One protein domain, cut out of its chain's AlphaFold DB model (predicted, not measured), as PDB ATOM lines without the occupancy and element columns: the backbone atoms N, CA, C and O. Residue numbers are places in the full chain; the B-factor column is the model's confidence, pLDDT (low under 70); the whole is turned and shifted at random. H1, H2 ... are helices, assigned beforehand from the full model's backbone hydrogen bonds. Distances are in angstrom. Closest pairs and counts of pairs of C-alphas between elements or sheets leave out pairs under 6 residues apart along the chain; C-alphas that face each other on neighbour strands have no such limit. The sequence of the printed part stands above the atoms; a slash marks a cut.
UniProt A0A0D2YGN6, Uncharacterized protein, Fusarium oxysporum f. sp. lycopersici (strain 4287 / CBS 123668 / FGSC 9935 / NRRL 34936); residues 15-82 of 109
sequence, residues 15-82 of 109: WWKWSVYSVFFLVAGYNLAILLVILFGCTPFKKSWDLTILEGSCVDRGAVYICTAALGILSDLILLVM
ATOM      1  N   TRP A  15     -51.402 -34.328  17.442       55.56
ATOM      2  CA  TRP A  15     -50.325 -33.350  17.596       55.56
ATOM      3  C   TRP A  15     -50.716 -32.064  18.353       55.56
ATOM      4  O   TRP A  15     -49.924 -31.548  19.140       55.56
ATOM      5  N   TRP A  16     -51.962 -31.602  18.215       59.59
ATOM      6  CA  TRP A  16     -52.517 -30.496  19.002       59.59
ATOM      7  C   TRP A  16     -52.610 -30.858  20.483       59.59
ATOM      8  O   TRP A  16     -52.155 -30.106  21.340       59.59
ATOM      9  N   LYS A  17     -53.141 -32.050  20.789       65.19
ATOM     10  CA  LYS A  17     -53.219 -32.534  22.173       65.19
ATOM     11  C   LYS A  17     -51.832 -32.655  22.796       65.19
ATOM     12  O   LYS A  17     -51.676 -32.265  23.944       65.19
ATOM     13  N   TRP A  18     -50.846 -33.137  22.037       69.62
ATOM     14  CA  TRP A  18     -49.453 -33.203  22.485       69.62
ATOM     15  C   TRP A  18     -48.868 -31.815  22.762       69.62
ATOM     16  O   TRP A  18     -48.278 -31.628  23.815       69.62
ATOM     17  N   SER A  19     -49.108 -30.830  21.891       69.25
ATOM     18  CA  SER A  19     -48.623 -29.454  22.090       69.25
ATOM     19  C   SER A  19     -49.212 -28.810  23.350       69.25
ATOM     20  O   SER A  19     -48.486 -28.207  24.138       69.25
ATOM     21  N   VAL A  20     -50.515 -29.001  23.591       72.38
ATOM     22  CA  VAL A  20     -51.188 -28.543  24.819       72.38
ATOM     23  C   VAL A  20     -50.636 -29.246  26.051       72.38
ATOM     24  O   VAL A  20     -50.337 -28.589  27.045       72.38
ATOM     25  N   TYR A  21     -50.456 -30.565  25.983       77.81
ATOM     26  CA  TYR A  21     -49.891 -31.324  27.092       77.81
ATOM     27  C   TYR A  21     -48.468 -30.875  27.422       77.81
ATOM     28  O   TYR A  21     -48.152 -30.739  28.597       77.81
ATOM     29  N   SER A  22     -47.630 -30.604  26.419       79.38
ATOM     30  CA  SER A  22     -46.258 -30.132  26.622       79.38
ATOM     31  C   SER A  22     -46.210 -28.787  27.344       79.38
ATOM     32  O   SER A  22     -45.459 -28.649  28.306       79.38
ATOM     33  N   VAL A  23     -47.033 -27.816  26.932       79.38
ATOM     34  CA  VAL A  23     -47.117 -26.511  27.610       79.38
ATOM     35  C   VAL A  23     -47.637 -26.680  29.036       79.38
ATOM     36  O   VAL A  23     -47.044 -26.149  29.969       79.38
ATOM     37  N   PHE A  24     -48.687 -27.479  29.228       81.81
ATOM     38  CA  PHE A  24     -49.236 -27.745  30.556       81.81
ATOM     39  C   PHE A  24     -48.202 -28.388  31.493       81.81
ATOM     40  O   PHE A  24     -48.071 -27.980  32.646       81.81
ATOM     41  N   PHE A  25     -47.425 -29.354  30.995       87.94
ATOM     42  CA  PHE A  25     -46.382 -30.019  31.777       87.94
ATOM     43  C   PHE A  25     -45.237 -29.072  32.142       87.94
ATOM     44  O   PHE A  25     -44.752 -29.111  33.271       87.94
ATOM     45  N   LEU A  26     -44.826 -28.201  31.214       85.31
ATOM     46  CA  LEU A  26     -43.826 -27.165  31.482       85.31
ATOM     47  C   LEU A  26     -44.311 -26.205  32.570       85.31
ATOM     48  O   LEU A  26     -43.565 -25.919  33.508       85.31
ATOM     49  N   VAL A  27     -45.570 -25.765  32.475       85.44
ATOM     50  CA  VAL A  27     -46.164 -24.844  33.446       85.44
ATOM     51  C   VAL A  27     -46.259 -25.476  34.834       85.44
ATOM     52  O   VAL A  27     -45.839 -24.890  35.833       85.44
ATOM     53  N   ALA A  28     -46.759 -26.708  34.905       88.00
ATOM     54  CA  ALA A  28     -46.845 -27.455  36.154       88.00
ATOM     55  C   ALA A  28     -45.456 -27.722  36.762       88.00
ATOM     56  O   ALA A  28     -45.275 -27.582  37.971       88.00
ATOM     57  N   GLY A  29     -44.466 -28.055  35.928       89.94
ATOM     58  CA  GLY A  29     -43.100 -28.347  36.354       89.94
ATOM     59  C   GLY A  29     -42.412 -27.157  37.021       89.94
ATOM     60  O   GLY A  29     -41.844 -27.315  38.103       89.94
ATOM     61  N   TYR A  30     -42.494 -25.958  36.432       85.38
ATOM     62  CA  TYR A  30     -41.867 -24.783  37.047       85.38
ATOM     63  C   TYR A  30     -42.593 -24.349  38.331       85.38
ATOM     64  O   TYR A  30     -41.935 -23.958  39.291       85.38
ATOM     65  N   ASN A  31     -43.929 -24.453  38.385       84.00
ATOM     66  CA  ASN A  31     -44.690 -24.154  39.604       84.00
ATOM     67  C   ASN A  31     -44.277 -25.085  40.750       84.00
ATOM     68  O   ASN A  31     -44.066 -24.634  41.877       84.00
ATOM     69  N   LEU A  32     -44.104 -26.376  40.452       88.31
ATOM     70  CA  LEU A  32     -43.626 -27.352  41.423       88.31
ATOM     71  C   LEU A  32     -42.198 -27.030  41.885       88.31
ATOM     72  O   LEU A  32     -41.911 -27.105  43.077       88.31
ATOM     73  N   ALA A  33     -41.316 -26.620  40.970       86.88
ATOM     74  CA  ALA A  33     -39.954 -26.215  41.310       86.88
ATOM     75  C   ALA A  33     -39.928 -24.997  42.249       86.88
ATOM     76  O   ALA A  33     -39.204 -25.012  43.240       86.88
ATOM     77  N   ILE A  34     -40.749 -23.973  41.994       83.88
ATOM     78  CA  ILE A  34     -40.858 -22.794  42.868       83.88
ATOM     79  C   ILE A  34     -41.381 -23.193  44.250       83.88
ATOM     80  O   ILE A  34     -40.822 -22.770  45.260       83.88
ATOM     81  N   LEU A  35     -42.399 -24.056  44.313       82.38
ATOM     82  CA  LEU A  35     -42.901 -24.605  45.575       82.38
ATOM     83  C   LEU A  35     -41.803 -25.324  46.362       82.38
ATOM     84  O   LEU A  35     -41.650 -25.094  47.560       82.38
ATOM     85  N   LEU A  36     -41.008 -26.157  45.690       82.56
ATOM     86  CA  LEU A  36     -39.880 -26.847  46.309       82.56
ATOM     87  C   LEU A  36     -38.808 -25.867  46.790       82.56
ATOM     88  O   LEU A  36     -38.266 -26.070  47.868       82.56
ATOM     89  N   VAL A  37     -38.526 -24.792  46.055       81.69
ATOM     90  CA  VAL A  37     -37.578 -23.751  46.486       81.69
ATOM     91  C   VAL A  37     -38.113 -22.969  47.686       81.69
ATOM     92  O   VAL A  37     -37.348 -22.624  48.575       81.69
ATOM     93  N   ILE A  38     -39.416 -22.720  47.775       73.31
ATOM     94  CA  ILE A  38     -40.002 -22.055  48.947       73.31
ATOM     95  C   ILE A  38     -39.944 -22.973  50.174       73.31
ATOM     96  O   ILE A  38     -39.625 -22.517  51.271       73.31
ATOM     97  N   LEU A  39     -40.210 -24.269  49.990       73.12
ATOM     98  CA  LEU A  39     -40.184 -25.247  51.075       73.12
ATOM     99  C   LEU A  39     -38.749 -25.578  51.519       73.12
ATOM    100  O   LEU A  39     -38.466 -25.549  52.713       73.12
ATOM    101  N   PHE A  40     -37.840 -25.854  50.581       71.12
ATOM    102  CA  PHE A  40     -36.480 -26.360  50.824       71.12
ATOM    103  C   PHE A  40     -35.354 -25.341  50.590       71.12
ATOM    104  O   PHE A  40     -34.188 -25.666  50.794       71.12
ATOM    105  N   GLY A  41     -35.654 -24.107  50.182       67.69
ATOM    106  CA  GLY A  41     -34.645 -23.090  49.849       67.69
ATOM    107  C   GLY A  41     -33.907 -22.489  51.045       67.69
ATOM    108  O   GLY A  41     -33.041 -21.636  50.856       67.69
ATOM    109  N   CYS A  42     -34.220 -22.909  52.271       73.94
ATOM    110  CA  CYS A  42     -33.450 -22.563  53.460       73.94
ATOM    111  C   CYS A  42     -32.557 -23.731  53.881       73.94
ATOM    112  O   CYS A  42     -33.018 -24.856  54.067       73.94
ATOM    113  N   THR A  43     -31.277 -23.436  54.099       67.12
ATOM    114  CA  THR A  43     -30.321 -24.347  54.736       67.12
ATOM    115  C   THR A  43     -29.986 -23.797  56.123       67.12
ATOM    116  O   THR A  43     -29.314 -22.768  56.199       67.12
ATOM    117  N   PRO A  44     -30.446 -24.415  57.227       60.94
ATOM    118  CA  PRO A  44     -31.208 -25.664  57.332       60.94
ATOM    119  C   PRO A  44     -32.717 -25.500  57.061       60.94
ATOM    120  O   PRO A  44     -33.310 -24.478  57.399       60.94
ATOM    121  N   PHE A  45     -33.356 -26.559  56.542       61.84
ATOM    122  CA  PHE A  45     -34.801 -26.633  56.236       61.84
ATOM    123  C   PHE A  45     -35.689 -26.205  57.416       61.84
ATOM    124  O   PHE A  45     -36.709 -25.551  57.228       61.84
ATOM    125  N   LYS A  46     -35.242 -26.476  58.651       62.44
ATOM    126  CA  LYS A  46     -35.946 -26.100  59.887       62.44
ATOM    127  C   LYS A  46     -36.139 -24.589  60.060       62.44
ATOM    128  O   LYS A  46     -37.096 -24.181  60.703       62.44
ATOM    129  N   LYS A  47     -35.287 -23.759  59.449       61.44
ATOM    130  CA  LYS A  47     -35.394 -22.291  59.507       61.44
ATOM    131  C   LYS A  47     -36.597 -21.748  58.721       61.44
ATOM    132  O   LYS A  47     -36.987 -20.604  58.923       61.44
ATOM    133  N   SER A  48     -37.192 -22.550  57.829       61.59
ATOM    134  CA  SER A  48     -38.388 -22.146  57.074       61.59
ATOM    135  C   SER A  48     -39.635 -22.033  57.968       61.59
ATOM    136  O   SER A  48     -40.424 -21.109  57.776       61.59
ATOM    137  N   TRP A  49     -39.782 -22.897  58.983       65.25
ATOM    138  CA  TRP A  49     -40.911 -22.856  59.927       65.25
ATOM    139  C   TRP A  49     -40.536 -22.414  61.345       65.25
ATOM    140  O   TRP A  49     -41.410 -21.964  62.081       65.25
ATOM    141  N   ASP A  50     -39.266 -22.536  61.743       61.91
ATOM    142  CA  ASP A  50     -38.790 -22.209  63.087       61.91
ATOM    143  C   ASP A  50     -37.892 -20.965  63.036       61.91
ATOM    144  O   ASP A  50     -36.685 -21.031  62.785       61.91
ATOM    145  N   LEU A  51     -38.511 -19.800  63.252       64.19
ATOM    146  CA  LEU A  51     -37.857 -18.482  63.219       64.19
ATOM    147  C   LEU A  51     -36.816 -18.296  64.339       64.19
ATOM    148  O   LEU A  51     -36.071 -17.320  64.337       64.19
ATOM    149  N   THR A  52     -36.762 -19.231  65.287       65.56
ATOM    150  CA  THR A  52     -35.857 -19.234  66.441       65.56
ATOM    151  C   THR A  52     -34.419 -19.632  66.069       65.56
ATOM    152  O   THR A  52     -33.485 -19.370  66.825       65.56
ATOM    153  N   ILE A  53     -34.210 -20.246  64.896       62.28
ATOM    154  CA  ILE A  53     -32.894 -20.699  64.420       62.28
ATOM    155  C   ILE A  53     -32.216 -19.573  63.617       62.28
ATOM    156  O   ILE A  53     -32.529 -19.342  62.447       62.28
ATOM    157  N   LEU A  54     -31.264 -18.864  64.239       61.53
ATOM    158  CA  LEU A  54     -30.509 -17.782  63.581       61.53
ATOM    159  C   LEU A  54     -29.463 -18.292  62.575       61.53
ATOM    160  O   LEU A  54     -29.216 -17.626  61.567       61.53
ATOM    161  N   GLU A  55     -28.884 -19.472  62.795       56.03
ATOM    162  CA  GLU A  55     -27.834 -20.033  61.938       56.03
ATOM    163  C   GLU A  55     -28.411 -20.632  60.647       56.03
ATOM    164  O   GLU A  55     -29.328 -21.453  60.666       56.03
ATOM    165  N   GLY A  56     -27.872 -20.204  59.505       62.97
ATOM    166  CA  GLY A  56     -28.232 -20.737  58.192       62.97
ATOM    167  C   GLY A  56     -28.485 -19.670  57.136       62.97
ATOM    168  O   GLY A  56     -28.954 -18.568  57.437       62.97
ATOM    169  N   SER A  57     -28.205 -20.027  55.886       64.25
ATOM    170  CA  SER A  57     -28.460 -19.191  54.716       64.25
ATOM    171  C   SER A  57     -29.753 -19.634  54.038       64.25
ATOM    172  O   SER A  57     -29.972 -20.828  53.810       64.25
ATOM    173  N   CYS A  58     -30.617 -18.671  53.729       73.75
ATOM    174  CA  CYS A  58     -31.806 -18.886  52.914       73.75
ATOM    175  C   CYS A  58     -31.586 -18.307  51.522       73.75
ATOM    176  O   CYS A  58     -30.885 -17.310  51.358       73.75
ATOM    177  N   VAL A  59     -32.220 -18.926  50.530       72.25
ATOM    178  CA  VAL A  59     -32.369 -18.356  49.195       72.25
ATOM    179  C   VAL A  59     -33.008 -16.969  49.292       72.25
ATOM    180  O   VAL A  59     -33.939 -16.740  50.071       72.25
ATOM    181  N   ASP A  60     -32.492 -16.042  48.488       75.69
ATOM    182  CA  ASP A  60     -33.000 -14.681  48.413       75.69
ATOM    183  C   ASP A  60     -34.454 -14.686  47.915       75.69
ATOM    184  O   ASP A  60     -34.763 -15.108  46.794       75.69
ATOM    185  N   ARG A  61     -35.358 -14.201  48.769       73.75
ATOM    186  CA  ARG A  61     -36.787 -14.092  48.462       73.75
ATOM    187  C   ARG A  61     -37.026 -13.193  47.251       73.75
ATOM    188  O   ARG A  61     -37.929 -13.474  46.470       73.75
ATOM    189  N   GLY A  62     -36.210 -12.152  47.074       77.62
ATOM    190  CA  GLY A  62     -36.266 -11.264  45.919       77.62
ATOM    191  C   GLY A  62     -35.938 -12.002  44.626       77.62
ATOM    192  O   GLY A  62     -36.687 -11.893  43.657       77.62
ATOM    193  N   ALA A  63     -34.891 -12.829  44.626       79.12
ATOM    194  CA  ALA A  63     -34.529 -13.633  43.460       79.12
ATOM    195  C   ALA A  63     -35.643 -14.624  43.083       79.12
ATOM    196  O   ALA A  63     -36.009 -14.723  41.914       79.12
ATOM    197  N   VAL A  64     -36.248 -15.302  44.065       82.31
ATOM    198  CA  VAL A  64     -37.383 -16.214  43.817       82.31
ATOM    199  C   VAL A  64     -38.588 -15.464  43.264       82.31
ATOM    200  O   VAL A  64     -39.235 -15.945  42.333       82.31
ATOM    201  N   TYR A  65     -38.876 -14.279  43.800       83.06
ATOM    202  CA  TYR A  65     -39.995 -13.460  43.348       83.06
ATOM    203  C   TYR A  65     -39.803 -12.994  41.901       83.06
ATOM    204  O   TYR A  65     -40.711 -13.140  41.085       83.06
ATOM    205  N   ILE A  66     -38.602 -12.519  41.555       87.44
ATOM    206  CA  ILE A  66     -38.250 -12.107  40.191       87.44
ATOM    207  C   ILE A  66     -38.349 -13.293  39.226       87.44
ATOM    208  O   ILE A  66     -38.959 -13.164  38.167       87.44
ATOM    209  N   CYS A  67     -37.819 -14.462  39.597       85.44
ATOM    210  CA  CYS A  67     -37.930 -15.674  38.784       85.44
ATOM    211  C   CYS A  67     -39.391 -16.088  38.571       85.44
ATOM    212  O   CYS A  67     -39.786 -16.407  37.454       85.44
ATOM    213  N   THR A  68     -40.207 -16.044  39.627       87.50
ATOM    214  CA  THR A  68     -41.636 -16.379  39.559       87.50
ATOM    215  C   THR A  68     -42.381 -15.412  38.641       87.50
ATOM    216  O   THR A  68     -43.134 -15.853  37.778       87.50
ATOM    217  N   ALA A  69     -42.131 -14.107  38.772       87.69
ATOM    218  CA  ALA A  69     -42.732 -13.087  37.919       87.69
ATOM    219  C   ALA A  69     -42.323 -13.264  36.448       87.69
ATOM    220  O   ALA A  69     -43.176 -13.254  35.564       87.69
ATOM    221  N   ALA A  70     -41.035 -13.502  36.183       89.50
ATOM    222  CA  ALA A  70     -40.531 -13.736  34.834       89.50
ATOM    223  C   ALA A  70     -41.150 -14.991  34.193       89.50
ATOM    224  O   ALA A  70     -41.572 -14.947  33.038       89.50
ATOM    225  N   LEU A  71     -41.246 -16.096  34.944       87.31
ATOM    226  CA  LEU A  71     -41.867 -17.344  34.484       87.31
ATOM    227  C   LEU A  71     -43.381 -17.208  34.278       87.31
ATOM    228  O   LEU A  71     -43.917 -17.797  33.339       87.31
ATOM    229  N   GLY A  72     -44.060 -16.416  35.112       87.81
ATOM    230  CA  GLY A  72     -45.469 -16.063  34.933       87.81
ATOM    231  C   GLY A  72     -45.698 -15.342  33.606       87.81
ATOM    232  O   GLY A  72     -46.456 -15.832  32.774       87.81
ATOM    233  N   ILE A  73     -44.942 -14.268  33.347       89.44
ATOM    234  CA  ILE A  73     -45.022 -13.507  32.088       89.44
ATOM    235  C   ILE A  73     -44.700 -14.399  30.880       89.44
ATOM    236  O   ILE A  73     -45.389 -14.349  29.863       89.44
ATOM    237  N   LEU A  74     -43.668 -15.242  30.979       87.12
ATOM    238  CA  LEU A  74     -43.331 -16.217  29.936       87.12
ATOM    239  C   LEU A  74     -44.492 -17.172  29.655       87.12
ATOM    240  O   LEU A  74     -44.786 -17.448  28.494       87.12
ATOM    241  N   SER A  75     -45.160 -17.659  30.697       83.88
ATOM    242  CA  SER A  75     -46.305 -18.561  30.562       83.88
ATOM    243  C   SER A  75     -47.495 -17.864  29.911       83.88
ATOM    244  O   SER A  75     -48.107 -18.445  29.016       83.88
ATOM    245  N   ASP A  76     -47.767 -16.608  30.269       86.31
ATOM    246  CA  ASP A  76     -48.800 -15.791  29.626       86.31
ATOM    247  C   ASP A  76     -48.494 -15.565  28.141       86.31
ATOM    248  O   ASP A  76     -49.363 -15.750  27.288       86.31
ATOM    249  N   LEU A  77     -47.240 -15.251  27.798       84.00
ATOM    250  CA  LEU A  77     -46.810 -15.123  26.404       84.00
ATOM    251  C   LEU A  77     -46.945 -16.442  25.645       84.00
ATOM    252  O   LEU A  77     -47.394 -16.440  24.503       84.00
ATOM    253  N   ILE A  78     -46.592 -17.573  26.259       79.44
ATOM    254  CA  ILE A  78     -46.758 -18.890  25.641       79.44
ATOM    255  C   ILE A  78     -48.239 -19.171  25.406       79.44
ATOM    256  O   ILE A  78     -48.589 -19.582  24.307       79.44
ATOM    257  N   LEU A  79     -49.115 -18.920  26.380       75.56
ATOM    258  CA  LEU A  79     -50.560 -19.104  26.226       75.56
ATOM    259  C   LEU A  79     -51.148 -18.191  25.145       75.56
ATOM    260  O   LEU A  79     -52.036 -18.616  24.407       75.56
ATOM    261  N   LEU A  80     -50.623 -16.972  25.008       76.69
ATOM    262  CA  LEU A  80     -51.047 -16.001  24.001       76.69
ATOM    263  C   LEU A  80     -50.522 -16.348  22.600       76.69
ATOM    264  O   LEU A  80     -51.231 -16.175  21.609       76.69
ATOM    265  N   VAL A  81     -49.305 -16.891  22.505       72.56
ATOM    266  CA  VAL A  81     -48.671 -17.294  21.242       72.56
ATOM    267  C   VAL A  81     -49.132 -18.669  20.785       72.56
ATOM    268  O   VAL A  81     -49.327 -18.858  19.598       72.56
ATOM    269  N   MET A  82     -49.383 -19.624  21.670       68.50
ATOM    270  CA  MET A  82     -49.854 -20.976  21.354       68.50
ATOM    271  C   MET A  82     -51.055 -21.072  20.378       68.50
ATOM    272  O   MET A  82     -51.018 -21.930  19.489       68.50
TER     273      MET A  82
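This is residues 15 to 82 of the 109 residues of an uncharacterized protein of Fusarium oxysporum f. sp. lycopersici (strain 4287 / CBS 123668 / FGSC 9935 / NRRL 34936) (UniProt A0A0D2YGN6). Two long helices, H1 and H3, lie side by side and run opposite ways, and a small head of loops holding the short helix H2 joins them at one end of the rod. The first and last printed residues, Trp 15 and Met 82, lie at the other end, and within the head residues 42 to 43 pair antiparallel with residues 57 to 58. The printed part has 68 residues with three named helices, in the order H1, H2, H3, and no named strand; the class is all helix. The whole is only just loose, close to extended, with a radius of gyration of the C-alphas of 16.0 A, and the C-alphas span 52 by 19 by 12 A.

H1, residues 15 to 40, begins at C-alpha 15 at (-50.325, -33.350, 17.596) and ends at C-alpha 40 at (-36.480, -26.360, 50.824), 36.7 A from first to last C-alpha. It is the longest helix, with 26 residues. H2, residues 45 to 48, is 5.8 A long. H3, residues 61 to 81, is 29.9 A long and ends at C-alpha 81 at (-48.671, -17.294, 21.242).

H1 and H3 touch, with 6 pairs of C-alphas within 8 A. The closest C-alphas of the two are those of Val 27 and Ser 75, 6.9 A apart. Their lines stand at a shallow tilt of 9 degrees, and they run opposite ways. H1 and H2 only just touch, with 3 pairs of C-alphas within 8 A, and only at the corner by their link, where H1 takes part with residues 39 to 40 alone. The closest C-alphas there are those of Leu 39 and Ser 48, 7.0 A apart. H2 and H3 are apart. In H1 and H3 every pair of O of residue i and N of residue i+4 is within hydrogen-bond range; H2, with four residues, is too short for such a pair, and its one pair of O of residue i and N of residue i+3 is within range.

The two C-alphas farthest apart are those of Trp 15 and Thr 52, at 52.9 A, while the first and last printed C-alphas, those of Trp 15 and Met 82, are 12.9 A apart. The printed part has no cut. The link from H1 to H2 is tight, with 4 residues, and the link from H2 to H3 is long, with 12 residues, 49 to 60. The model's mean pLDDT over the printed part is 75.8; it is under 70 in 22 residues, namely residues 15 to 19, residue 41, residues 43 to 57 and residue 82.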